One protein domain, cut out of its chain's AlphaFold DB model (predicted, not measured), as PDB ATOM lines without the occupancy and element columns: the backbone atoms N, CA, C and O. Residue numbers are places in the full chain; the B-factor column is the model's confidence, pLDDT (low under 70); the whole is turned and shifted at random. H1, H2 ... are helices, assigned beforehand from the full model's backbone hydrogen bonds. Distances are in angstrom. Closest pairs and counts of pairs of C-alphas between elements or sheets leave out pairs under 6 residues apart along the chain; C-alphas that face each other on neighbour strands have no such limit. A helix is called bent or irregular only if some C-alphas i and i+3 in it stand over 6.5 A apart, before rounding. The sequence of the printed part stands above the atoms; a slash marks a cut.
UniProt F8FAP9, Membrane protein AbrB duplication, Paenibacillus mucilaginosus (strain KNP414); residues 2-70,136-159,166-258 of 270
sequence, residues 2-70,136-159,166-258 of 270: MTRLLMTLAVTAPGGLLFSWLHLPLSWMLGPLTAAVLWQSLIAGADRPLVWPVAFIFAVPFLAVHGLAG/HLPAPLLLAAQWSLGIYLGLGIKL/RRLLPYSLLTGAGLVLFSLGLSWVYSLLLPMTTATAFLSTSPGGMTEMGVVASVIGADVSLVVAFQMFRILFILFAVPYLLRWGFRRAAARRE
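Overview. This is residues 2 to 70, 136 to 159 and 166 to 258 of the 270 residues of the protein "Membrane protein AbrB duplication" of Paenibacillus mucilaginosus (strain KNP414) (UniProt F8FAP9). Two lobes of helices are joined by residues 44 to 53: H1, H2 and H4 make the smaller lobe, H3, H5, H6, H7 and the first part of H8 the larger, from which residues 236 to 258 of H8 stick out as a long arm. The 186 printed residues have eight named helices, H1 to H8 in order, and no named strand: all helix. The whole is only just compact, close to loose, with a radius of gyration of the C-alphas of 19.1 A and spans of 55 by 54 by 36 A.

Along the chain. H1, residues 2 to 21, begins at C-alpha 2 (-51.465, -2.196, 3.879). H2 is residues 27 to 43, H3 54 to 67, H4 139 to 155. H5, residues 166 to 193, measures 41.2 A; it is only just irregular, with C-alphas 167 and 170 6.6 A apart. H6 is residues 198 to 205, H7 210 to 219. H8, residues 224 to 258, measures 50.0 A, has a kink of 33 degrees near residue 241 and ends at C-alpha 258 (-24.812, 44.036, 7.791).

Arrangement. H1 touches H2 (closest C-alphas Gly 15 and Gly 31, 4.1 A) at a steep tilt of 50 degrees, opposite ways. H2 touches H4 (Leu 33 and Gly 150, 4.6 A) at a shallow tilt of 31 degrees, the same way. H1, H2 and H4 are apart from H3, H5, H6, H7 and H8. H6 touches H5, with residues 183 to 191 of H5 alone (Ser 187 and Phe 202, 4.7 A). H3 touches H7 with residues 61 to 65 alone (Pro 61 and Val 216, 6.1 A). H6 and H7 form a hairpin, a shallow tilt of 7 degrees. Every O i to N i+4 pair is within hydrogen-bond range in H4, H6 and H7, against 14 of 16 in H1, 12 of 13 in H2, 9 of 10 in H3, 22 of 24 in H5 and 29 of 31 in H8.

Size, cuts and confidence. The farthest C-alphas, of Trp 21 and Glu 258, are 59.7 A apart. Residues 71 to 135 and 160 to 165 are not printed, leaving gaps of 30.2 A and 13.8 A between C-alphas. Mean pLDDT of the printed part is 70.3, and 94 residues are under 70, among them residues 2 to 62.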
ATOM      1  N   MET A   2     -52.066  -0.874   4.150       44.31
ATOM      2  CA  MET A   2     -51.465  -2.196   3.879       44.31
ATOM      3  C   MET A   2     -51.437  -2.578   2.384       44.31
ATOM      4  O   MET A   2     -50.400  -2.954   1.853       44.31
ATOM      5  N   THR A   3     -52.546  -2.378   1.666       46.69
ATOM      6  CA  THR A   3     -52.685  -2.747   0.244       46.69
ATOM      7  C   THR A   3     -51.743  -1.973  -0.684       46.69
ATOM      8  O   THR A   3     -51.206  -2.541  -1.627       46.69
ATOM      9  N   ARG A   4     -51.488  -0.686  -0.400       47.88
ATOM     10  CA  ARG A   4     -50.556   0.136  -1.196       47.88
ATOM     11  C   ARG A   4     -49.106  -0.295  -0.980       47.88
ATOM     12  O   ARG A   4     -48.337  -0.314  -1.930       47.88
ATOM     13  N   LEU A   5     -48.766  -0.683   0.248       55.12
ATOM     14  CA  LEU A   5     -47.430  -1.144   0.626       55.12
ATOM     15  C   LEU A   5     -47.120  -2.516   0.001       55.12
ATOM     16  O   LEU A   5     -46.050  -2.707  -0.569       55.12
ATOM     17  N   LEU A   6     -48.100  -3.426   0.005       56.09
ATOM     18  CA  LEU A   6     -48.015  -4.723  -0.675       56.09
ATOM     19  C   LEU A   6     -47.891  -4.581  -2.198       56.09
ATOM     20  O   LEU A   6     -47.089  -5.282  -2.808       56.09
ATOM     21  N   MET A   7     -48.615  -3.641  -2.813       56.00
ATOM     22  CA  MET A   7     -48.477  -3.354  -4.246       56.00
ATOM     23  C   MET A   7     -47.096  -2.783  -4.596       56.00
ATOM     24  O   MET A   7     -46.502  -3.200  -5.582       56.00
ATOM     25  N   THR A   8     -46.538  -1.880  -3.782       58.41
ATOM     26  CA  THR A   8     -45.176  -1.361  -4.005       58.41
ATOM     27  C   THR A   8     -44.116  -2.457  -3.877       58.41
ATOM     28  O   THR A   8     -43.200  -2.513  -4.694       58.41
ATOM     29  N   LEU A   9     -44.250  -3.365  -2.906       61.09
ATOM     30  CA  LEU A   9     -43.361  -4.525  -2.777       61.09
ATOM     31  C   LEU A   9     -43.487  -5.472  -3.983       61.09
ATOM     32  O   LEU A   9     -42.479  -5.861  -4.566       61.09
ATOM     33  N   ALA A  10     -44.712  -5.777  -4.417       61.53
ATOM     34  CA  ALA A  10     -44.959  -6.661  -5.555       61.53
ATOM     35  C   ALA A  10     -44.422  -6.102  -6.884       61.53
ATOM     36  O   ALA A  10     -43.938  -6.858  -7.717       61.53
ATOM     37  N   VAL A  11     -44.467  -4.781  -7.078       64.00
ATOM     38  CA  VAL A  11     -43.998  -4.124  -8.312       64.00
ATOM     39  C   VAL A  11     -42.481  -3.936  -8.339       64.00
ATOM     40  O   VAL A  11     -41.875  -3.922  -9.409       64.00
ATOM     41  N   THR A  12     -41.842  -3.810  -7.176       63.28
ATOM     42  CA  THR A  12     -40.394  -3.565  -7.090       63.28
ATOM     43  C   THR A  12     -39.547  -4.837  -7.093       63.28
ATOM     44  O   THR A  12     -38.395  -4.780  -7.523       63.28
ATOM     45  N   ALA A  13     -40.105  -5.986  -6.694       68.50
ATOM     46  CA  ALA A  13     -39.412  -7.278  -6.732       68.50
ATOM     47  C   ALA A  13     -38.989  -7.725  -8.157       68.50
ATOM     48  O   ALA A  13     -37.833  -8.122  -8.329       68.50
ATOM     49  N   PRO A  14     -39.828  -7.593  -9.210       68.56
ATOM     50  CA  PRO A  14     -39.431  -7.892 -10.590       68.56
ATOM     51  C   PRO A  14     -38.315  -6.985 -11.117       68.56
ATOM     52  O   PRO A  14     -37.487  -7.432 -11.907       68.56
ATOM     53  N   GLY A  15     -38.254  -5.725 -10.665       60.03
ATOM     54  CA  GLY A  15     -37.196  -4.788 -11.054       60.03
ATOM     55  C   GLY A  15     -35.810  -5.257 -10.607       60.03
ATOM     56  O   GLY A  15     -34.853  -5.174 -11.376       60.03
ATOM     57  N   GLY A  16     -35.708  -5.806  -9.390       58.78
ATOM     58  CA  GLY A  16     -34.468  -6.404  -8.882       58.78
ATOM     59  C   GLY A  16     -34.015  -7.611  -9.706       58.78
ATOM     60  O   GLY A  16     -32.849  -7.703 -10.090       58.78
ATOM     61  N   LEU A  17     -34.961  -8.486 -10.064       64.38
ATOM     62  CA  LEU A  17     -34.703  -9.663 -10.897       64.38
ATOM     63  C   LEU A  17     -34.275  -9.285 -12.326       64.38
ATOM     64  O   LEU A  17     -33.294  -9.828 -12.830       64.38
ATOM     65  N   LEU A  18     -34.931  -8.303 -12.950       64.50
ATOM     66  CA  LEU A  18     -34.588  -7.809 -14.288       64.50
ATOM     67  C   LEU A  18     -33.150  -7.269 -14.346       64.50
ATOM     68  O   LEU A  18     -32.385  -7.606 -15.248       64.50
ATOM     69  N   PHE A  19     -32.759  -6.463 -13.358       60.69
ATOM     70  CA  PHE A  19     -31.407  -5.907 -13.301       60.69
ATOM     71  C   PHE A  19     -30.363  -6.976 -12.964       60.69
ATOM     72  O   PHE A  19     -29.219  -6.866 -13.399       60.69
ATOM     73  N   SER A  20     -30.749  -8.012 -12.208       59.59
ATOM     74  CA  SER A  20     -29.858  -9.135 -11.898       59.59
ATOM     75  C   SER A  20     -29.537  -9.942 -13.153       59.59
ATOM     76  O   SER A  20     -28.401 -10.366 -13.336       59.59
ATOM     77  N   TRP A  21     -30.503 -10.049 -14.066       61.03
ATOM     78  CA  TRP A  21     -30.329 -10.698 -15.361       61.03
ATOM     79  C   TRP A  21     -29.454  -9.875 -16.318       61.03
ATOM     80  O   TRP A  21     -28.634 -10.420 -17.054       61.03
ATOM     81  N   LEU A  22     -29.542  -8.544 -16.239       57.84
ATOM     82  CA  LEU A  22     -28.699  -7.610 -16.995       57.84
ATOM     83  C   LEU A  22     -27.263  -7.475 -16.449       57.84
ATOM     84  O   LEU A  22     -26.511  -6.639 -16.945       57.84
ATOM     85  N   HIS A  23     -26.877  -8.269 -15.440       55.75
ATOM     86  CA  HIS A  23     -25.560  -8.221 -14.784       55.75
ATOM     87  C   HIS A  23     -25.176  -6.815 -14.292       55.75
ATOM     88  O   HIS A  23     -23.999  -6.468 -14.189       55.75
ATOM     89  N   LEU A  24     -26.179  -5.989 -13.978       53.94
ATOM     90  CA  LEU A  24     -25.938  -4.647 -13.476       53.94
ATOM     91  C   LEU A  24     -25.532  -4.716 -11.996       53.94
ATOM     92  O   LEU A  24     -26.166  -5.441 -11.216       53.94
ATOM     93  N   PRO A  25     -24.500  -3.958 -11.578       47.22
ATOM     94  CA  PRO A  25     -24.116  -3.884 -10.174       47.22
ATOM     95  C   PRO A  25     -25.295  -3.376  -9.331       47.22
ATOM     96  O   PRO A  25     -26.031  -2.489  -9.757       47.22
ATOM     97  N   LEU A  26     -25.491  -3.952  -8.137       54.75
ATOM     98  CA  LEU A  26     -26.597  -3.626  -7.218       54.75
ATOM     99  C   LEU A  26     -27.994  -3.680  -7.851       54.75
ATOM    100  O   LEU A  26     -28.860  -2.848  -7.566       54.75
ATOM    101  N   SER A  27     -28.244  -4.700  -8.666       61.66
ATOM    102  CA  SER A  27     -29.562  -4.999  -9.228       61.66
ATOM    103  C   SER A  27     -30.707  -4.914  -8.214       61.66
ATOM    104  O   SER A  27     -31.748  -4.324  -8.492       61.66
ATOM    105  N   TRP A  28     -30.471  -5.389  -6.995       57.09
ATOM    106  CA  TRP A  28     -31.435  -5.388  -5.894       57.09
ATOM    107  C   TRP A  28     -31.615  -4.045  -5.173       57.09
ATOM    108  O   TRP A  28     -32.490  -3.931  -4.323       57.09
ATOM    109  N   MET A  29     -30.850  -3.011  -5.524       62.94
ATOM    110  CA  MET A  29     -31.048  -1.637  -5.046       62.94
ATOM    111  C   MET A  29     -31.577  -0.738  -6.172       62.94
ATOM    112  O   MET A  29     -32.542   0.003  -5.981       62.94
ATOM    113  N   LEU A  30     -31.000  -0.858  -7.374       62.81
ATOM    114  CA  LEU A  30     -31.375  -0.076  -8.555       62.81
ATOM    115  C   LEU A  30     -32.687  -0.542  -9.191       62.81
ATOM    116  O   LEU A  30     -33.494   0.286  -9.607       62.81
ATOM    117  N   GLY A  31     -32.940  -1.848  -9.241       69.88
ATOM    118  CA  GLY A  31     -34.177  -2.407  -9.778       69.88
ATOM    119  C   GLY A  31     -35.414  -1.936  -9.004       69.88
ATOM    120  O   GLY A  31     -36.340  -1.399  -9.603       69.88
ATOM    121  N   PRO A  32     -35.425  -2.035  -7.667       64.44
ATOM    122  CA  PRO A  32     -36.507  -1.515  -6.837       64.44
ATOM    123  C   PRO A  32     -36.645   0.005  -6.867       64.44
ATOM    124  O   PRO A  32     -37.765   0.504  -6.886       64.44
ATOM    125  N   LEU A  33     -35.531   0.743  -6.916       65.81
ATOM    126  CA  LEU A  33     -35.529   2.198  -7.083       65.81
ATOM    127  C   LEU A  33     -36.201   2.600  -8.403       65.81
ATOM    128  O   LEU A  33     -37.130   3.404  -8.414       65.81
ATOM    129  N   THR A  34     -35.758   2.015  -9.517       66.19
ATOM    130  CA  THR A  34     -36.302   2.303 -10.849       66.19
ATOM    131  C   THR A  34     -37.749   1.843 -10.969       66.19
ATOM    132  O   THR A  34     -38.581   2.607 -11.444       66.19
ATOM    133  N   ALA A  35     -38.094   0.659 -10.457       67.56
ATOM    134  CA  ALA A  35     -39.461   0.152 -10.442       67.56
ATOM    135  C   ALA A  35     -40.398   0.990  -9.560       67.56
ATOM    136  O   ALA A  35     -41.512   1.280  -9.981       67.56
ATOM    137  N   ALA A  36     -39.964   1.438  -8.374       63.56
ATOM    138  CA  ALA A  36     -40.768   2.294  -7.497       63.56
ATOM    139  C   ALA A  36     -41.048   3.648  -8.154       63.56
ATOM    140  O   ALA A  36     -42.160   4.169  -8.079       63.56
ATOM    141  N   VAL A  37     -40.050   4.192  -8.843       64.56
ATOM    142  CA  VAL A  37     -40.183   5.447  -9.569       64.56
ATOM    143  C   VAL A  37     -41.047   5.299 -10.825       64.56
ATOM    144  O   VAL A  37     -41.909   6.140 -11.080       64.56
ATOM    145  N   LEU A  38     -40.874   4.221 -11.591       65.00
ATOM    146  CA  LEU A  38     -41.716   3.913 -12.748       65.00
ATOM    147  C   LEU A  38     -43.168   3.684 -12.320       65.00
ATOM    148  O   LEU A  38     -44.085   4.208 -12.946       65.00
ATOM    149  N   TRP A  39     -43.386   2.991 -11.205       64.81
ATOM    150  CA  TRP A  39     -44.704   2.796 -10.609       64.81
ATOM    151  C   TRP A  39     -45.362   4.120 -10.216       64.81
ATOM    152  O   TRP A  39     -46.535   4.343 -10.514       64.81
ATOM    153  N   GLN A  40     -44.599   5.038  -9.613       60.75
ATOM    154  CA  GLN A  40     -45.074   6.397  -9.352       60.75
ATOM    155  C   GLN A  40     -45.404   7.151 -10.646       60.75
ATOM    156  O   GLN A  40     -46.394   7.878 -10.677       60.75
ATOM    157  N   SER A  41     -44.625   6.962 -11.716       59.50
ATOM    158  CA  SER A  41     -44.877   7.599 -13.017       59.50
ATOM    159  C   SER A  41     -46.129   7.057 -13.727       59.50
ATOM    160  O   SER A  41     -46.868   7.831 -14.332       59.50
ATOM    161  N   LEU A  42     -46.418   5.757 -13.579       59.12
ATOM    162  CA  LEU A  42     -47.569   5.073 -14.181       59.12
ATOM    163  C   LEU A  42     -48.885   5.393 -13.460       59.12
ATOM    164  O   LEU A  42     -49.895   5.637 -14.110       59.12
ATOM    165  N   ILE A  43     -48.882   5.445 -12.122       59.19
ATOM    166  CA  ILE A  43     -50.084   5.790 -11.339       59.19
ATOM    167  C   ILE A  43     -50.412   7.287 -11.432       59.19
ATOM    168  O   ILE A  43     -51.577   7.666 -11.333       59.19
ATOM    169  N   ALA A  44     -49.409   8.150 -11.625       51.66
ATOM    170  CA  ALA A  44     -49.593   9.601 -11.682       51.66
ATOM    171  C   ALA A  44     -49.926  10.155 -13.083       51.66
ATOM    172  O   ALA A  44     -50.027  11.373 -13.224       51.66
ATOM    173  N   GLY A  45     -50.105   9.303 -14.103       46.03
ATOM    174  CA  GLY A  45     -50.599   9.707 -15.426       46.03
ATOM    175  C   GLY A  45     -49.797  10.832 -16.093       46.03
ATOM    176  O   GLY A  45     -50.389  11.800 -16.565       46.03
ATOM    177  N   ALA A  46     -48.461  10.756 -16.106       40.62
ATOM    178  CA  ALA A  46     -47.632  11.827 -16.656       40.62
ATOM    179  C   ALA A  46     -46.487  11.316 -17.544       40.62
ATOM    180  O   ALA A  46     -45.603  10.601 -17.077       40.62
ATOM    181  N   ASP A  47     -46.459  11.802 -18.792       45.38
ATOM    182  CA  ASP A  47     -45.362  11.747 -19.780       45.38
ATOM    183  C   ASP A  47     -44.069  12.434 -19.287       45.38
ATOM    184  O   ASP A  47     -43.601  13.441 -19.831       45.38
ATOM    185  N   ARG A  48     -43.489  11.970 -18.179       49.25
ATOM    186  CA  ARG A  48     -42.362  12.649 -17.527       49.25
ATOM    187  C   ARG A  48     -41.298  11.641 -17.106       49.25
ATOM    188  O   ARG A  48     -41.362  11.131 -15.988       49.25
ATOM    189  N   PRO A  49     -40.310  11.353 -17.974       49.81
ATOM    190  CA  PRO A  49     -39.207  10.491 -17.602       49.81
ATOM    191  C   PRO A  49     -38.328  11.140 -16.533       49.81
ATOM    192  O   PRO A  49     -38.156  12.359 -16.440       49.81
ATOM    193  N   LEU A  50     -37.780  10.247 -15.723       48.16
ATOM    194  CA  LEU A  50     -36.916  10.507 -14.597       48.16
ATOM    195  C   LEU A  50     -35.531  10.954 -15.073       48.16
ATOM    196  O   LEU A  50     -34.828  10.193 -15.731       48.16
ATOM    197  N   VAL A  51     -35.111  12.164 -14.710       46.47
ATOM    198  CA  VAL A  51     -33.753  12.652 -14.992       46.47
ATOM    199  C   VAL A  51     -33.042  12.921 -13.676       46.47
ATOM    200  O   VAL A  51     -32.913  14.055 -13.231       46.47
ATOM    201  N   TRP A  52     -32.613  11.849 -13.023       45.47
ATOM    202  CA  TRP A  52     -31.376  11.910 -12.249       45.47
ATOM    203  C   TRP A  52     -30.238  11.433 -13.156       45.47
ATOM    204  O   TRP A  52     -30.511  10.735 -14.138       45.47
ATOM    205  N   PRO A  53     -28.969  11.758 -12.861       50.62
ATOM    206  CA  PRO A  53     -27.822  11.240 -13.588       50.62
ATOM    207  C   PRO A  53     -27.616   9.754 -13.242       50.62
ATOM    208  O   PRO A  53     -26.583   9.337 -12.746       50.62
ATOM    209  N   VAL A  54     -28.611   8.912 -13.503       47.19
ATOM    210  CA  VAL A  54     -28.487   7.455 -13.442       47.19
ATOM    211  C   VAL A  54     -27.402   7.009 -14.429       47.19
ATOM    212  O   VAL A  54     -26.580   6.162 -14.102       47.19
ATOM    213  N   ALA A  55     -27.295   7.694 -15.576       48.91
ATOM    214  CA  ALA A  55     -26.172   7.556 -16.500       48.91
ATOM    215  C   ALA A  55     -24.803   7.768 -15.827       48.91
ATOM    216  O   ALA A  55     -23.845   7.124 -16.223       48.91
ATOM    217  N   PHE A  56     -24.700   8.619 -14.801       54.50
ATOM    218  CA  PHE A  56     -23.450   8.852 -14.072       54.50
ATOM    219  C   PHE A  56     -23.085   7.675 -13.158       54.50
ATOM    220  O   PHE A  56     -21.934   7.243 -13.157       54.50
ATOM    221  N   ILE A  57     -24.072   7.119 -12.442       56.97
ATOM    222  CA  ILE A  57     -23.894   5.909 -11.617       56.97
ATOM    223  C   ILE A  57     -23.395   4.747 -12.477       56.97
ATOM    224  O   ILE A  57     -22.608   3.944 -11.999       56.97
ATOM    225  N   PHE A  58     -23.800   4.685 -13.749       58.53
ATOM    226  CA  PHE A  58     -23.329   3.671 -14.692       58.53
ATOM    227  C   PHE A  58     -22.032   4.041 -15.412       58.53
ATOM    228  O   PHE A  58     -21.234   3.152 -15.692       58.53
ATOM    229  N   ALA A  59     -21.782   5.324 -15.681       64.62
ATOM    230  CA  ALA A  59     -20.598   5.775 -16.405       64.62
ATOM    231  C   ALA A  59     -19.308   5.416 -15.667       64.62
ATOM    232  O   ALA A  59     -18.351   4.983 -16.298       64.62
ATOM    233  N   VAL A  60     -19.283   5.557 -14.340       69.50
ATOM    234  CA  VAL A  60     -18.086   5.283 -13.532       69.50
ATOM    235  C   VAL A  60     -17.744   3.783 -13.517       69.50
ATOM    236  O   VAL A  60     -16.630   3.453 -13.921       69.50
ATOM    237  N   PRO A  61     -18.657   2.857 -13.154       67.19
ATOM    238  CA  PRO A  61     -18.445   1.419 -13.308       67.19
ATOM    239  C   PRO A  61     -18.103   1.007 -14.736       67.19
ATOM    240  O   PRO A  61     -17.176   0.232 -14.944       67.19
ATOM    241  N   PHE A  62     -18.817   1.544 -15.729       68.81
ATOM    242  CA  PHE A  62     -18.594   1.207 -17.131       68.81
ATOM    243  C   PHE A  62     -17.186   1.600 -17.585       68.81
ATOM    244  O   PHE A  62     -16.484   0.777 -18.165       68.81
ATOM    245  N   LEU A  63     -16.754   2.826 -17.279       70.06
ATOM    246  CA  LEU A  63     -15.434   3.342 -17.636       70.06
ATOM    247  C   LEU A  63     -14.317   2.663 -16.836       70.06
ATOM    248  O   LEU A  63     -13.236   2.437 -17.369       70.06
ATOM    249  N   ALA A  64     -14.580   2.279 -15.587       70.38
ATOM    250  CA  ALA A  64     -13.637   1.505 -14.790       70.38
ATOM    251  C   ALA A  64     -13.416   0.097 -15.375       70.38
ATOM    252  O   ALA A  64     -12.274  -0.330 -15.508       70.38
ATOM    253  N   VAL A  65     -14.493  -0.584 -15.786       66.00
ATOM    254  CA  VAL A  65     -14.443  -1.937 -16.370       66.00
ATOM    255  C   VAL A  65     -13.875  -1.941 -17.790       66.00
ATOM    256  O   VAL A  65     -13.064  -2.800 -18.112       66.00
ATOM    257  N   HIS A  66     -14.274  -0.997 -18.643       72.38
ATOM    258  CA  HIS A  66     -13.912  -1.020 -20.068       72.38
ATOM    259  C   HIS A  66     -12.720  -0.119 -20.414       72.38
ATOM    260  O   HIS A  66     -12.071  -0.340 -21.430       72.38
ATOM    261  N   GLY A  67     -12.445   0.912 -19.608       68.44
ATOM    262  CA  GLY A  67     -11.427   1.928 -19.898       68.44
ATOM    263  C   GLY A  67     -10.208   1.912 -18.974       68.44
ATOM    264  O   GLY A  67      -9.149   2.377 -19.384       68.44
ATOM    265  N   LEU A  68     -10.333   1.398 -17.744       66.75
ATOM    266  CA  LEU A  68      -9.255   1.402 -16.738       66.75
ATOM    267  C   LEU A  68      -8.852   0.003 -16.253       66.75
ATOM    268  O   LEU A  68      -8.000  -0.108 -15.370       66.75
ATOM    269  N   ALA A  69      -9.425  -1.055 -16.829       59.53
ATOM    270  CA  ALA A  69      -8.979  -2.421 -16.598       59.53
ATOM    271  C   ALA A  69      -7.590  -2.624 -17.234       59.53
ATOM    272  O   ALA A  69      -7.462  -2.925 -18.419       59.53
ATOM    273  N   GLY A  70      -6.535  -2.399 -16.449       54.97
ATOM    274  CA  GLY A  70      -5.174  -2.813 -16.800       54.97
ATOM    275  C   GLY A  70      -4.983  -4.325 -16.618       54.97
ATOM    276  O   GLY A  70      -5.821  -4.964 -15.976       54.97
ATOM    277  N   HIS A 136     -19.567 -11.926   9.084       63.91
ATOM    278  CA  HIS A 136     -20.121 -12.018   7.739       63.91
ATOM    279  C   HIS A 136     -21.652 -11.968   7.824       63.91
ATOM    280  O   HIS A 136     -22.289 -12.819   8.444       63.91
ATOM    281  N   LEU A 137     -22.260 -10.940   7.232       66.44
ATOM    282  CA  LEU A 137     -23.715 -10.819   7.217       66.44
ATOM    283  C   LEU A 137     -24.305 -11.834   6.229       66.44
ATOM    284  O   LEU A 137     -23.796 -11.953   5.111       66.44
ATOM    285  N   PRO A 138     -25.389 -12.544   6.592       73.19
ATOM    286  CA  PRO A 138     -26.024 -13.477   5.674       73.19
ATOM    287  C   PRO A 138     -26.547 -12.725   4.443       73.19
ATOM    288  O   PRO A 138     -27.229 -11.705   4.569       73.19
ATOM    289  N   ALA A 139     -26.268 -13.255   3.249       70.31
ATOM    290  CA  ALA A 139     -26.696 -12.690   1.967       70.31
ATOM    291  C   ALA A 139     -28.169 -12.214   1.918       70.31
ATOM    292  O   ALA A 139     -28.397 -11.092   1.462       70.31
ATOM    293  N   PRO A 140     -29.178 -12.963   2.422       71.50
ATOM    294  CA  PRO A 140     -30.567 -12.494   2.400       71.50
ATOM    295  C   PRO A 140     -30.798 -11.206   3.203       71.50
ATOM    296  O   PRO A 140     -31.635 -10.395   2.815       71.50
ATOM    297  N   LEU A 141     -30.042 -10.972   4.282       69.50
ATOM    298  CA  LEU A 141     -30.151  -9.746   5.076       69.50
ATOM    299  C   LEU A 141     -29.592  -8.537   4.315       69.50
ATOM    300  O   LEU A 141     -30.209  -7.472   4.314       69.50
ATOM    301  N   LEU A 142     -28.456  -8.710   3.631       67.75
ATOM    302  CA  LEU A 142     -27.873  -7.677   2.772       67.75
ATOM    303  C   LEU A 142     -28.810  -7.321   1.611       67.75
ATOM    304  O   LEU A 142     -29.045  -6.141   1.357       67.75
ATOM    305  N   LEU A 143     -29.397  -8.329   0.958       66.62
ATOM    306  CA  LEU A 143     -30.366  -8.136  -0.124       66.62
ATOM    307  C   LEU A 143     -31.630  -7.418   0.365       66.62
ATOM    308  O   LEU A 143     -32.081  -6.472  -0.275       66.62
ATOM    309  N   ALA A 144     -32.172  -7.804   1.523       70.94
ATOM    310  CA  ALA A 144     -33.337  -7.143   2.111       70.94
ATOM    311  C   ALA A 144     -33.053  -5.675   2.481       70.94
ATOM    312  O   ALA A 144     -33.897  -4.803   2.252       70.94
ATOM    313  N   ALA A 145     -31.861  -5.382   3.013       68.44
ATOM    314  CA  ALA A 145     -31.435  -4.021   3.331       68.44
ATOM    315  C   ALA A 145     -31.280  -3.158   2.068       68.44
ATOM    316  O   ALA A 145     -31.789  -2.037   2.027       68.44
ATOM    317  N   GLN A 146     -30.640  -3.692   1.021       64.81
ATOM    318  CA  GLN A 146     -30.516  -3.031  -0.283       64.81
ATOM    319  C   GLN A 146     -31.886  -2.775  -0.914       64.81
ATOM    320  O   GLN A 146     -32.159  -1.664  -1.367       64.81
ATOM    321  N   TRP A 147     -32.780  -3.762  -0.869       68.12
ATOM    322  CA  TRP A 147     -34.129  -3.628  -1.405       68.12
ATOM    323  C   TRP A 147     -34.917  -2.527  -0.687       68.12
ATOM    324  O   TRP A 147     -35.491  -1.642  -1.328       68.12
ATOM    325  N   SER A 148     -34.876  -2.526   0.646       67.94
ATOM    326  CA  SER A 148     -35.551  -1.530   1.485       67.94
ATOM    327  C   SER A 148     -35.010  -0.119   1.248       67.94
ATOM    328  O   SER A 148     -35.786   0.833   1.144       67.94
ATOM    329  N   LEU A 149     -33.687   0.025   1.119       65.94
ATOM    330  CA  LEU A 149     -33.044   1.306   0.835       65.94
ATOM    331  C   LEU A 149     -33.416   1.820  -0.564       65.94
ATOM    332  O   LEU A 149     -33.742   2.997  -0.712       65.94
ATOM    333  N   GLY A 150     -33.439   0.939  -1.568       63.22
ATOM    334  CA  GLY A 150     -33.881   1.265  -2.926       63.22
ATOM    335  C   GLY A 150     -35.330   1.758  -2.969       63.22
ATOM    336  O   GLY A 150     -35.613   2.785  -3.587       63.22
ATOM    337  N   ILE A 151     -36.238   1.091  -2.244       63.94
ATOM    338  CA  ILE A 151     -37.639   1.521  -2.108       63.94
ATOM    339  C   ILE A 151     -37.727   2.880  -1.402       63.94
ATOM    340  O   ILE A 151     -38.425   3.769  -1.887       63.94
ATOM    341  N   TYR A 152     -37.025   3.067  -0.280       65.62
ATOM    342  CA  TYR A 152     -37.036   4.325   0.473       65.62
ATOM    343  C   TYR A 152     -36.571   5.509  -0.385       65.62
ATOM    344  O   TYR A 152     -37.237   6.545  -0.433       65.62
ATOM    345  N   LEU A 153     -35.461   5.336  -1.107       65.19
ATOM    346  CA  LEU A 153     -34.932   6.355  -2.010       65.19
ATOM    347  C   LEU A 153     -35.886   6.619  -3.181       65.19
ATOM    348  O   LEU A 153     -36.122   7.779  -3.512       65.19
ATOM    349  N   GLY A 154     -36.484   5.575  -3.761       63.44
ATOM    350  CA  GLY A 154     -37.433   5.713  -4.868       63.44
ATOM    351  C   GLY A 154     -38.713   6.431  -4.478       63.44
ATOM    352  O   GLY A 154     -39.161   7.323  -5.193       63.44
ATOM    353  N   LEU A 155     -39.261   6.117  -3.304       63.56
ATOM    354  CA  LEU A 155     -40.452   6.783  -2.785       63.56
ATOM    355  C   LEU A 155     -40.198   8.242  -2.384       63.56
ATOM    356  O   LEU A 155     -41.129   9.048  -2.409       63.56
ATOM    357  N   GLY A 156     -38.956   8.590  -2.034       61.81
ATOM    358  CA  GLY A 156     -38.549   9.952  -1.688       61.81
ATOM    359  C   GLY A 156     -38.496  10.921  -2.875       61.81
ATOM    360  O   GLY A 156     -38.436  12.137  -2.668       61.81
ATOM    361  N   ILE A 157     -38.539  10.421  -4.114       61.31
ATOM    362  CA  ILE A 157     -38.456  11.255  -5.314       61.31
ATOM    363  C   ILE A 157     -39.817  11.896  -5.604       61.31
ATOM    364  O   ILE A 157     -40.811  11.232  -5.876       61.31
ATOM    365  N   LYS A 158     -39.863  13.232  -5.593       59.16
ATOM    366  CA  LYS A 158     -41.055  14.004  -5.977       59.16
ATOM    367  C   LYS A 158     -41.013  14.330  -7.470       59.16
ATOM    368  O   LYS A 158     -40.346  15.277  -7.880       59.16
ATOM    369  N   LEU A 159     -41.773  13.589  -8.281       58.28
ATOM    370  CA  LEU A 159     -41.831  13.794  -9.740       58.28
ATOM    371  C   LEU A 159     -42.468  15.136 -10.159       58.28
ATOM    372  O   LEU A 159     -42.283  15.591 -11.288       58.28
ATOM    373  N   ARG A 166     -36.326  18.141 -19.968       64.50
ATOM    374  CA  ARG A 166     -35.585  18.226 -21.243       64.50
ATOM    375  C   ARG A 166     -34.545  19.343 -21.261       64.50
ATOM    376  O   ARG A 166     -33.491  19.180 -21.859       64.50
ATOM    377  N   ARG A 167     -34.840  20.469 -20.604       69.56
ATOM    378  CA  ARG A 167     -33.895  21.584 -20.458       69.56
ATOM    379  C   ARG A 167     -32.838  21.278 -19.403       69.56
ATOM    380  O   ARG A 167     -31.720  21.736 -19.557       69.56
ATOM    381  N   LEU A 168     -33.175  20.498 -18.373       66.94
ATOM    382  CA  LEU A 168     -32.262  20.106 -17.289       66.94
ATOM    383  C   LEU A 168     -31.335  18.939 -17.665       66.94
ATOM    384  O   LEU A 168     -30.230  18.846 -17.138       66.94
ATOM    385  N   LEU A 169     -31.757  18.080 -18.597       71.88
ATOM    386  CA  LEU A 169     -31.005  16.925 -19.084       71.88
ATOM    387  C   LEU A 169     -29.581  17.277 -19.560       71.88
ATOM    388  O   LEU A 169     -28.644  16.665 -19.045       71.88
ATOM    389  N   PRO A 170     -29.362  18.261 -20.461       74.00
ATOM    390  CA  PRO A 170     -28.011  18.611 -20.895       74.00
ATOM    391  C   PRO A 170     -27.145  19.142 -19.746       74.00
ATOM    392  O   PRO A 170     -25.979  18.774 -19.657       74.00
ATOM    393  N   TYR A 171     -27.699  19.934 -18.820       74.00
ATOM    394  CA  TYR A 171     -26.945  20.419 -17.657       74.00
ATOM    395  C   TYR A 171     -26.569  19.283 -16.698       74.00
ATOM    396  O   TYR A 171     -25.450  19.252 -16.189       74.00
ATOM    397  N   SER A 172     -27.467  18.321 -16.472       67.56
ATOM    398  CA  SER A 172     -27.185  17.146 -15.640       67.56
ATOM    399  C   SER A 172     -26.127  16.237 -16.268       67.56
ATOM    400  O   SER A 172     -25.288  15.696 -15.551       67.56
ATOM    401  N   LEU A 173     -26.154  16.067 -17.592       74.38
ATOM    402  CA  LEU A 173     -25.139  15.306 -18.324       74.38
ATOM    403  C   LEU A 173     -23.789  16.020 -18.298       74.38
ATOM    404  O   LEU A 173     -22.779  15.384 -18.017       74.38
ATOM    405  N   LEU A 174     -23.770  17.334 -18.529       80.44
ATOM    406  CA  LEU A 174     -22.546  18.134 -18.525       80.44
ATOM    407  C   LEU A 174     -21.882  18.153 -17.144       80.44
ATOM    408  O   LEU A 174     -20.677  17.949 -17.035       80.44
ATOM    409  N   THR A 175     -22.662  18.362 -16.083       74.81
ATOM    410  CA  THR A 175     -22.152  18.333 -14.702       74.81
ATOM    411  C   THR A 175     -21.691  16.936 -14.294       74.81
ATOM    412  O   THR A 175     -20.633  16.806 -13.682       74.81
ATOM    413  N   GLY A 176     -22.423  15.888 -14.690       74.44
ATOM    414  CA  GLY A 176     -22.009  14.501 -14.490       74.44
ATOM    415  C   GLY A 176     -20.692  14.182 -15.200       74.44
ATOM    416  O   GLY A 176     -19.755  13.705 -14.564       74.44
ATOM    417  N   ALA A 177     -20.583  14.502 -16.490       79.19
ATOM    418  CA  ALA A 177     -19.360  14.322 -17.266       79.19
ATOM    419  C   ALA A 177     -18.192  15.123 -16.675       79.19
ATOM    420  O   ALA A 177     -17.097  14.587 -16.520       79.19
ATOM    421  N   GLY A 178     -18.437  16.371 -16.265       84.69
ATOM    422  CA  GLY A 178     -17.454  17.204 -15.578       84.69
ATOM    423  C   GLY A 178     -16.934  16.556 -14.294       84.69
ATOM    424  O   GLY A 178     -15.727  16.542 -14.071       84.69
ATOM    425  N   LEU A 179     -17.810  15.948 -13.486       83.38
ATOM    426  CA  LEU A 179     -17.391  15.218 -12.288       83.38
ATOM    427  C   LEU A 179     -16.581  13.958 -12.603       83.38
ATOM    428  O   LEU A 179     -15.606  13.693 -11.901       83.38
ATOM    429  N   VAL A 180     -16.948  13.189 -13.637       82.88
ATOM    430  CA  VAL A 180     -16.156  12.020 -14.062       82.88
ATOM    431  C   VAL A 180     -14.764  12.464 -14.500       82.88
ATOM    432  O   VAL A 180     -13.774  11.919 -14.022       82.88
ATOM    433  N   LEU A 181     -14.677  13.480 -15.364       86.50
ATOM    434  CA  LEU A 181     -13.407  14.010 -15.863       86.50
ATOM    435  C   LEU A 181     -12.542  14.570 -14.732       86.50
ATOM    436  O   LEU A 181     -11.344  14.308 -14.683       86.50
ATOM    437  N   PHE A 182     -13.151  15.283 -13.787       87.50
ATOM    438  CA  PHE A 182     -12.457  15.767 -12.600       87.50
ATOM    439  C   PHE A 182     -11.937  14.614 -11.730       87.50
ATOM    440  O   PHE A 182     -10.796  14.653 -11.274       87.50
ATOM    441  N   SER A 183     -12.733  13.558 -11.551       86.19
ATOM    442  CA  SER A 183     -12.333  12.361 -10.796       86.19
ATOM    443  C   SER A 183     -11.206  11.594 -11.497       86.19
ATOM    444  O   SER A 183     -10.296  11.110 -10.828       86.19
ATOM    445  N   LEU A 184     -11.212  11.531 -12.834       85.81
ATOM    446  CA  LEU A 184     -10.107  10.986 -13.636       85.81
ATOM    447  C   LEU A 184      -8.835  11.826 -13.489       85.81
ATOM    448  O   LEU A 184      -7.761  11.269 -13.279       85.81
ATOM    449  N   GLY A 185      -8.953  13.155 -13.544       87.62
ATOM    450  CA  GLY A 185      -7.827  14.064 -13.328       87.62
ATOM    451  C   GLY A 185      -7.220  13.903 -11.933       87.62
ATOM    452  O   GLY A 185      -6.008  13.757 -11.799       87.62
ATOM    453  N   LEU A 186      -8.061  13.843 -10.895       87.50
ATOM    454  CA  LEU A 186      -7.611  13.546  -9.535       87.50
ATOM    455  C   LEU A 186      -6.981  12.159  -9.435       87.50
ATOM    456  O   LEU A 186      -5.935  12.026  -8.816       87.50
ATOM    457  N   SER A 187      -7.575  11.138 -10.056       86.06
ATOM    458  CA  SER A 187      -7.015   9.784 -10.073       86.06
ATOM    459  C   SER A 187      -5.601   9.763 -10.648       86.06
ATOM    460  O   SER A 187      -4.701   9.162 -10.060       86.06
ATOM    461  N   TRP A 188      -5.380  10.476 -11.752       83.88
ATOM    462  CA  TRP A 188      -4.064  10.598 -12.362       83.88
ATOM    463  C   TRP A 188      -3.056  11.258 -11.415       83.88
ATOM    464  O   TRP A 188      -1.974  10.719 -11.208       83.88
ATOM    465  N   VAL A 189      -3.437  12.357 -10.752       86.56
ATOM    466  CA  VAL A 189      -2.590  13.012  -9.738       86.56
ATOM    467  C   VAL A 189      -2.288  12.071  -8.564       86.56
ATOM    468  O   VAL A 189      -1.141  11.958  -8.146       86.56
ATOM    469  N   TYR A 190      -3.290  11.358  -8.049       82.19
ATOM    470  CA  TYR A 190      -3.117  10.407  -6.947       82.19
ATOM    471  C   TYR A 190      -2.201   9.242  -7.327       82.19
ATOM    472  O   TYR A 190      -1.383   8.830  -6.510       82.19
ATOM    473  N   SER A 191      -2.279   8.768  -8.571       78.06
ATOM    474  CA  SER A 191      -1.419   7.696  -9.090       78.06
ATOM    475  C   SER A 191       0.056   8.113  -9.199       78.06
ATOM    476  O   SER A 191       0.928   7.254  -9.246       78.06
ATOM    477  N   LEU A 192       0.351   9.420  -9.236       80.88
ATOM    478  CA  LEU A 192       1.723   9.947  -9.213       80.88
ATOM    479  C   LEU A 192       2.267  10.124  -7.789       80.88
ATOM    480  O   LEU A 192       3.474  10.057  -7.578       80.88
ATOM    481  N   LEU A 193       1.386  10.391  -6.822       84.25
ATOM    482  CA  LEU A 193       1.762  10.702  -5.440       84.25
ATOM    483  C   LEU A 193       1.762   9.473  -4.526       84.25
ATOM    484  O   LEU A 193       2.447   9.468  -3.505       84.25
ATOM    485  N   LEU A 194       0.965   8.456  -4.854       80.94
ATOM    486  CA  LEU A 194       0.746   7.275  -4.030       80.94
ATOM    487  C   LEU A 194       0.964   6.001  -4.858       80.94
ATOM    488  O   LEU A 194       0.603   5.975  -6.034       80.94
ATOM    489  N   PRO A 195       1.483   4.915  -4.256       76.75
ATOM    490  CA  PRO A 195       1.697   3.634  -4.931       76.75
ATOM    491  C   PRO A 195       0.375   2.859  -5.095       76.75
ATOM    492  O   PRO A 195       0.214   1.758  -4.577       76.75
ATOM    493  N   MET A 196      -0.607   3.448  -5.779       77.81
ATOM    494  CA  MET A 196      -1.919   2.851  -6.042       77.81
ATOM    495  C   MET A 196      -2.240   2.873  -7.537       77.81
ATOM    496  O   MET A 196      -1.801   3.760  -8.266       77.81
ATOM    497  N   THR A 197      -3.014   1.893  -8.006       83.62
ATOM    498  CA  THR A 197      -3.397   1.814  -9.423       83.62
ATOM    499  C   THR A 197      -4.380   2.924  -9.793       83.62
ATOM    500  O   THR A 197      -5.238   3.295  -8.988       83.62
ATOM    501  N   THR A 198      -4.338   3.391 -11.044       82.38
ATOM    502  CA  THR A 198      -5.283   4.392 -11.574       82.38
ATOM    503  C   THR A 198      -6.740   3.954 -11.419       82.38
ATOM    504  O   THR A 198      -7.617   4.780 -11.170       82.38
ATOM    505  N   ALA A 199      -7.011   2.648 -11.507       83.50
ATOM    506  CA  ALA A 199      -8.327   2.071 -11.250       83.50
ATOM    507  C   ALA A 199      -8.759   2.241  -9.782       83.50
ATOM    508  O   ALA A 199      -9.866   2.710  -9.518       83.50
ATOM    509  N   THR A 200      -7.873   1.940  -8.823       85.00
ATOM    510  CA  THR A 200      -8.131   2.130  -7.384       85.00
ATOM    511  C   THR A 200      -8.328   3.607  -7.055       85.00
ATOM    512  O   THR A 200      -9.304   3.966  -6.397       85.00
ATOM    513  N   ALA A 201      -7.451   4.479  -7.558       87.06
ATOM    514  CA  ALA A 201      -7.542   5.919  -7.346       87.06
ATOM    515  C   ALA A 201      -8.826   6.504  -7.958       87.06
ATOM    516  O   ALA A 201      -9.515   7.284  -7.303       87.06
ATOM    517  N   PHE A 202      -9.212   6.071  -9.162       87.62
ATOM    518  CA  PHE A 202     -10.438   6.523  -9.824       87.62
ATOM    519  C   PHE A 202     -11.696   6.077  -9.082       87.62
ATOM    520  O   PHE A 202     -12.564   6.901  -8.806       87.62
ATOM    521  N   LEU A 203     -11.791   4.801  -8.699       85.75
ATOM    522  CA  LEU A 203     -12.931   4.301  -7.926       85.75
ATOM    523  C   LEU A 203     -13.014   4.918  -6.520       85.75
ATOM    524  O   LEU A 203     -14.107   5.056  -5.970       85.75
ATOM    525  N   SER A 204     -11.876   5.314  -5.944       87.00
ATOM    526  CA  SER A 204     -11.806   5.970  -4.633       87.00
ATOM    527  C   SER A 204     -12.260   7.431  -4.679       87.00
ATOM    528  O   SER A 204     -12.944   7.893  -3.765       87.00
ATOM    529  N   THR A 205     -11.893   8.175  -5.729       86.38
ATOM    530  CA  THR A 205     -12.233   9.602  -5.871       86.38
ATOM    531  C   THR A 205     -13.604   9.823  -6.499       86.38
ATOM    532  O   THR A 205     -14.249  10.837  -6.222       86.38
ATOM    533  N   SER A 206     -14.079   8.872  -7.302       84.50
ATOM    534  CA  SER A 206     -15.351   9.000  -7.994       84.50
ATOM    535  C   SER A 206     -16.546   8.952  -7.027       84.50
ATOM    536  O   SER A 206     -16.587   8.150  -6.076       84.50
ATOM    537  N   PRO A 207     -17.559   9.816  -7.210       71.81
ATOM    538  CA  PRO A 207     -18.808   9.700  -6.476       71.81
ATOM    539  C   PRO A 207     -19.620   8.499  -6.957       71.81
ATOM    540  O   PRO A 207     -19.605   8.119  -8.123       71.81
ATOM    541  N   GLY A 208     -20.318   7.880  -6.015       74.94
ATOM    542  CA  GLY A 208     -21.016   6.618  -6.222       74.94
ATOM    543  C   GLY A 208     -21.332   5.943  -4.895       74.94
ATOM    544  O   GLY A 208     -20.905   6.419  -3.832       74.94
ATOM    545  N   GLY A 209     -22.092   4.850  -4.945       72.69
ATOM    546  CA  GLY A 209     -22.360   4.037  -3.767       72.69
ATOM    547  C   GLY A 209     -21.102   3.316  -3.285       72.69
ATOM    548  O   GLY A 209     -20.336   2.780  -4.081       72.69
ATOM    549  N   MET A 210     -20.912   3.237  -1.967       73.94
ATOM    550  CA  MET A 210     -19.841   2.430  -1.371       73.94
ATOM    551  C   MET A 210     -19.830   0.996  -1.898       73.94
ATOM    552  O   MET A 210     -18.795   0.474  -2.302       73.94
ATOM    553  N   THR A 211     -21.004   0.367  -1.865       68.06
ATOM    554  CA  THR A 211     -21.170  -1.028  -2.256       68.06
ATOM    555  C   THR A 211     -20.955  -1.204  -3.758       68.06
ATOM    556  O   THR A 211     -20.327  -2.171  -4.162       68.06
ATOM    557  N   GLU A 212     -21.399  -0.246  -4.578       67.62
ATOM    558  CA  GLU A 212     -21.136  -0.213  -6.024       67.62
ATOM    559  C   GLU A 212     -19.636  -0.191  -6.309       67.62
ATOM    560  O   GLU A 212     -19.123  -1.057  -7.011       67.62
ATOM    561  N   MET A 213     -18.926   0.779  -5.736       79.25
ATOM    562  CA  MET A 213     -17.510   0.983  -6.026       79.25
ATOM    563  C   MET A 213     -16.654  -0.171  -5.494       79.25
ATOM    564  O   MET A 213     -15.699  -0.561  -6.156       79.25
ATOM    565  N   GLY A 214     -17.031  -0.779  -4.361       75.88
ATOM    566  CA  GLY A 214     -16.379  -1.983  -3.840       75.88
ATOM    567  C   GLY A 214     -16.576  -3.216  -4.731       75.88
ATOM    568  O   GLY A 214     -15.616  -3.933  -5.008       75.88
ATOM    569  N   VAL A 215     -17.795  -3.440  -5.240       68.38
ATOM    570  CA  VAL A 215     -18.066  -4.542  -6.183       68.38
ATOM    571  C   VAL A 215     -17.312  -4.322  -7.492       68.38
ATOM    572  O   VAL A 215     -16.628  -5.228  -7.959       68.38
ATOM    573  N   VAL A 216     -17.365  -3.117  -8.062       71.44
ATOM    574  CA  VAL A 216     -16.637  -2.795  -9.300       71.44
ATOM    575  C   VAL A 216     -15.134  -2.968  -9.105       71.44
ATOM    576  O   VAL A 216     -14.488  -3.562  -9.963       71.44
ATOM    577  N   ALA A 217     -14.590  -2.530  -7.965       78.25
ATOM    578  CA  ALA A 217     -13.182  -2.726  -7.635       78.25
ATOM    579  C   ALA A 217     -12.798  -4.211  -7.637       78.25
ATOM    580  O   ALA A 217     -11.782  -4.574  -8.225       78.25
ATOM    581  N   SER A 218     -13.648  -5.069  -7.063       72.88
ATOM    582  CA  SER A 218     -13.412  -6.517  -7.028       72.88
ATOM    583  C   SER A 218     -13.400  -7.153  -8.422       72.88
ATOM    584  O   SER A 218     -12.615  -8.061  -8.675       72.88
ATOM    585  N   VAL A 219     -14.225  -6.639  -9.343       71.56
ATOM    586  CA  VAL A 219     -14.325  -7.141 -10.721       71.56
ATOM    587  C   VAL A 219     -13.107  -6.738 -11.554       71.56
ATOM    588  O   VAL A 219     -12.640  -7.529 -12.366       71.56
ATOM    589  N   ILE A 220     -12.575  -5.528 -11.354       74.38
ATOM    590  CA  ILE A 220     -11.449  -4.998 -12.147       74.38
ATOM    591  C   ILE A 220     -10.076  -5.213 -11.491       74.38
ATOM    592  O   ILE A 220      -9.078  -4.683 -11.976       74.38
ATOM    593  N   GLY A 221     -10.015  -5.945 -10.374       72.25
ATOM    594  CA  GLY A 221      -8.772  -6.198  -9.634       72.25
ATOM    595  C   GLY A 221      -8.188  -4.966  -8.929       72.25
ATOM    596  O   GLY A 221      -6.986  -4.919  -8.675       72.25
ATOM    597  N   ALA A 222      -9.007  -3.955  -8.630       81.00
ATOM    598  CA  ALA A 222      -8.604  -2.805  -7.822       81.00
ATOM    599  C   ALA A 222      -8.667  -3.130  -6.318       81.00
ATOM    600  O   ALA A 222      -9.371  -4.048  -5.891       81.00
ATOM    601  N   ASP A 223      -7.949  -2.358  -5.498       82.81
ATOM    602  CA  ASP A 223      -7.925  -2.574  -4.049       82.81
ATOM    603  C   ASP A 223      -9.271  -2.176  -3.421       82.81
ATOM    604  O   ASP A 223      -9.574  -1.000  -3.200       82.81
ATOM    605  N   VAL A 224     -10.093  -3.188  -3.132       81.00
ATOM    606  CA  VAL A 224     -11.426  -3.031  -2.535       81.00
ATOM    607  C   VAL A 224     -11.345  -2.353  -1.166       81.00
ATOM    608  O   VAL A 224     -12.210  -1.541  -0.834       81.00
ATOM    609  N   SER A 225     -10.308  -2.652  -0.380       80.62
ATOM    610  CA  SER A 225     -10.146  -2.119   0.974       80.62
ATOM    611  C   SER A 225      -9.888  -0.618   0.931       80.62
ATOM    612  O   SER A 225     -10.551   0.139   1.640       80.62
ATOM    613  N   LEU A 226      -8.984  -0.175   0.051       82.25
ATOM    614  CA  LEU A 226      -8.710   1.247  -0.156       82.25
ATOM    615  C   LEU A 226      -9.934   1.984  -0.703       82.25
ATOM    616  O   LEU A 226     -10.298   3.030  -0.165       82.25
ATOM    617  N   VAL A 227     -10.621   1.424  -1.704       83.75
ATOM    618  CA  VAL A 227     -11.829   2.045  -2.271       83.75
ATOM    619  C   VAL A 227     -12.899   2.226  -1.194       83.75
ATOM    620  O   VAL A 227     -13.416   3.328  -1.014       83.75
ATOM    621  N   VAL A 228     -13.206   1.186  -0.416       80.62
ATOM    622  CA  VAL A 228     -14.204   1.271   0.660       80.62
ATOM    623  C   VAL A 228     -13.760   2.244   1.757       80.62
ATOM    624  O   VAL A 228     -14.574   3.040   2.226       80.62
ATOM    625  N   ALA A 229     -12.479   2.263   2.132       82.62
ATOM    626  CA  ALA A 229     -11.962   3.199   3.127       82.62
ATOM    627  C   ALA A 229     -12.129   4.664   2.688       82.62
ATOM    628  O   ALA A 229     -12.645   5.480   3.457       82.62
ATOM    629  N   PHE A 230     -11.779   4.998   1.443       85.88
ATOM    630  CA  PHE A 230     -11.952   6.345   0.890       85.88
ATOM    631  C   PHE A 230     -13.426   6.749   0.824       85.88
ATOM    632  O   PHE A 230     -13.795   7.860   1.216       85.88
ATOM    633  N   GLN A 231     -14.290   5.834   0.386       86.00
ATOM    634  CA  GLN A 231     -15.729   6.072   0.308       86.00
ATOM    635  C   GLN A 231     -16.345   6.271   1.710       86.00
ATOM    636  O   GLN A 231     -17.220   7.126   1.879       86.00
ATOM    637  N   MET A 232     -15.862   5.552   2.734       82.44
ATOM    638  CA  MET A 232     -16.295   5.743   4.127       82.44
ATOM    639  C   MET A 232     -15.813   7.085   4.657       82.44
ATOM    640  O   MET A 232     -16.615   7.865   5.176       82.44
ATOM    641  N   PHE A 233     -14.525   7.384   4.480       85.88
ATOM    642  CA  PHE A 233     -13.936   8.648   4.896       85.88
ATOM    643  C   PHE A 233     -14.681   9.835   4.284       85.88
ATOM    644  O   PHE A 233     -15.021  10.773   4.999       85.88
ATOM    645  N   ARG A 234     -15.032   9.771   2.992       86.00
ATOM    646  CA  ARG A 234     -15.809  10.817   2.315       86.00
ATOM    647  C   ARG A 234     -17.164  11.050   2.971       86.00
ATOM    648  O   ARG A 234     -17.549  12.198   3.168       86.00
ATOM    649  N   ILE A 235     -17.900   9.986   3.288       82.25
ATOM    650  CA  ILE A 235     -19.213  10.099   3.935       82.25
ATOM    651  C   ILE A 235     -19.066  10.763   5.305       82.25
ATOM    652  O   ILE A 235     -19.800  11.706   5.599       82.25
ATOM    653  N   LEU A 236     -18.100  10.318   6.113       83.12
ATOM    654  CA  LEU A 236     -17.817  10.916   7.419       83.12
ATOM    655  C   LEU A 236     -17.433  12.394   7.268       83.12
ATOM    656  O   LEU A 236     -17.998  13.256   7.939       83.12
ATOM    657  N   PHE A 237     -16.534  12.704   6.333       85.31
ATOM    658  CA  PHE A 237     -16.098  14.064   6.049       85.31
ATOM    659  C   PHE A 237     -17.264  14.963   5.632       85.31
ATOM    660  O   PHE A 237     -17.441  16.029   6.211       85.31
ATOM    661  N   ILE A 238     -18.103  14.543   4.680       85.19
ATOM    662  CA  ILE A 238     -19.273  15.324   4.256       85.19
ATOM    663  C   ILE A 238     -20.195  15.571   5.445       85.19
ATOM    664  O   ILE A 238     -20.669  16.682   5.659       85.19
ATOM    665  N   LEU A 239     -20.427  14.543   6.247       79.06
ATOM    666  CA  LEU A 239     -21.397  14.602   7.317       79.06
ATOM    667  C   LEU A 239     -20.955  15.496   8.489       79.06
ATOM    668  O   LEU A 239     -21.795  16.161   9.089       79.06
ATOM    669  N   PHE A 240     -19.656  15.555   8.791       81.69
ATOM    670  CA  PHE A 240     -19.118  16.397   9.862       81.69
ATOM    671  C   PHE A 240     -18.649  17.770   9.374       81.69
ATOM    672  O   PHE A 240     -18.983  18.794   9.975       81.69
ATOM    673  N   ALA A 241     -17.889  17.812   8.281       84.56
ATOM    674  CA  ALA A 241     -17.246  19.029   7.805       84.56
ATOM    675  C   ALA A 241     -18.232  19.937   7.062       84.56
ATOM    676  O   ALA A 241     -18.312  21.122   7.372       84.56
ATOM    677  N   VAL A 242     -19.028  19.413   6.122       84.31
ATOM    678  CA  VAL A 242     -19.901  20.250   5.274       84.31
ATOM    679  C   VAL A 242     -20.919  21.067   6.074       84.31
ATOM    680  O   VAL A 242     -20.970  22.276   5.849       84.31
ATOM    681  N   PRO A 243     -21.706  20.520   7.025       78.81
ATOM    682  CA  PRO A 243     -22.653  21.349   7.772       78.81
ATOM    683  C   PRO A 243     -21.950  22.430   8.604       78.81
ATOM    684  O   PRO A 243     -22.489  23.529   8.749       78.81
ATOM    685  N   TYR A 244     -20.748  22.155   9.118       82.19
ATOM    686  CA  TYR A 244     -19.950  23.144   9.836       82.19
ATOM    687  C   TYR A 244     -19.425  24.243   8.899       82.19
ATOM    688  O   TYR A 244     -19.611  25.430   9.181       82.19
ATOM    689  N   LEU A 245     -18.858  23.865   7.748       84.88
ATOM    690  CA  LEU A 245     -18.383  24.790   6.716       84.88
ATOM    691  C   LEU A 245     -19.520  25.671   6.183       84.88
ATOM    692  O   LEU A 245     -19.341  26.880   6.045       84.88
ATOM    693  N   LEU A 246     -20.701  25.098   5.935       84.06
ATOM    694  CA  LEU A 246     -21.874  25.841   5.472       84.06
ATOM    695  C   LEU A 246     -22.365  26.836   6.525       84.06
ATOM    696  O   LEU A 246     -22.608  27.996   6.201       84.06
ATOM    697  N   ARG A 247     -22.464  26.428   7.798       82.31
ATOM    698  CA  ARG A 247     -22.832  27.343   8.894       82.31
ATOM    699  C   ARG A 247     -21.845  28.498   9.016       82.31
ATOM    700  O   ARG A 247     -22.257  29.640   9.200       82.31
ATOM    701  N   TRP A 248     -20.554  28.215   8.906       84.69
ATOM    702  CA  TRP A 248     -19.516  29.237   8.934       84.69
ATOM    703  C   TRP A 248     -19.602  30.185   7.729       84.69
ATOM    704  O   TRP A 248     -19.567  31.404   7.904       84.69
ATOM    705  N   GLY A 249     -19.799  29.642   6.524       85.44
ATOM    706  CA  GLY A 249     -19.977  30.415   5.296       85.44
ATOM    707  C   GLY A 249     -21.198  31.333   5.351       85.44
ATOM    708  O   GLY A 249     -21.083  32.522   5.061       85.44
ATOM    709  N   PHE A 250     -22.344  30.826   5.814       86.75
ATOM    710  CA  PHE A 250     -23.558  31.633   5.966       86.75
ATOM    711  C   PHE A 250     -23.418  32.718   7.031       86.75
ATOM    712  O   PHE A 250     -23.879  33.835   6.807       86.75
ATOM    713  N   ARG A 251     -22.728  32.450   8.148       81.44
ATOM    714  CA  ARG A 251     -22.439  33.484   9.156       81.44
ATOM    715  C   ARG A 251     -21.569  34.608   8.596       81.44
ATOM    716  O   ARG A 251     -21.845  35.770   8.866       81.44
ATOM    717  N   ARG A 252     -20.554  34.286   7.788       80.44
ATOM    718  CA  ARG A 252     -19.715  35.301   7.127       80.44
ATOM    719  C   ARG A 252     -20.471  36.085   6.057       80.44
ATOM    720  O   ARG A 252     -20.281  37.291   5.946       80.44
ATOM    721  N   ALA A 253     -21.328  35.417   5.285       80.31
ATOM    722  CA  ALA A 253     -22.165  36.073   4.286       80.31
ATOM    723  C   ALA A 253     -23.205  37.011   4.927       80.31
ATOM    724  O   ALA A 253     -23.467  38.082   4.386       80.31
ATOM    725  N   ALA A 254     -23.760  36.631   6.082       78.12
ATOM    726  CA  ALA A 254     -24.663  37.473   6.863       78.12
ATOM    727  C   ALA A 254     -23.941  38.703   7.441       78.12
ATOM    728  O   ALA A 254     -24.403  39.819   7.226       78.12
ATOM    729  N   ALA A 255     -22.765  38.522   8.054       74.88
ATOM    730  CA  ALA A 255     -21.972  39.627   8.606       74.88
ATOM    731  C   ALA A 255     -21.591  40.677   7.542       74.88
ATOM    732  O   ALA A 255     -21.740  41.874   7.762       74.88
ATOM    733  N   ARG A 256     -21.202  40.240   6.334       73.69
ATOM    734  CA  ARG A 256     -20.893  41.162   5.224       73.69
ATOM    735  C   ARG A 256     -22.104  41.925   4.681       73.69
ATOM    736  O   ARG A 256     -21.928  42.973   4.071       73.69
ATOM    737  N   ARG A 257     -23.326  41.405   4.854       70.31
ATOM    738  CA  ARG A 257     -24.555  42.121   4.473       70.31
ATOM    739  C   ARG A 257     -24.921  43.211   5.475       70.31
ATOM    740  O   ARG A 257     -25.495  44.209   5.060       70.31
ATOM    741  N   GLU A 258     -24.592  43.028   6.749       66.06
ATOM    742  CA  GLU A 258     -24.812  44.036   7.791       66.06
ATOM    743  C   GLU A 258     -23.788  45.178   7.695       66.06
ATOM    744  O   GLU A 258     -24.171  46.337   7.801       66.06
TER     745      GLU A 258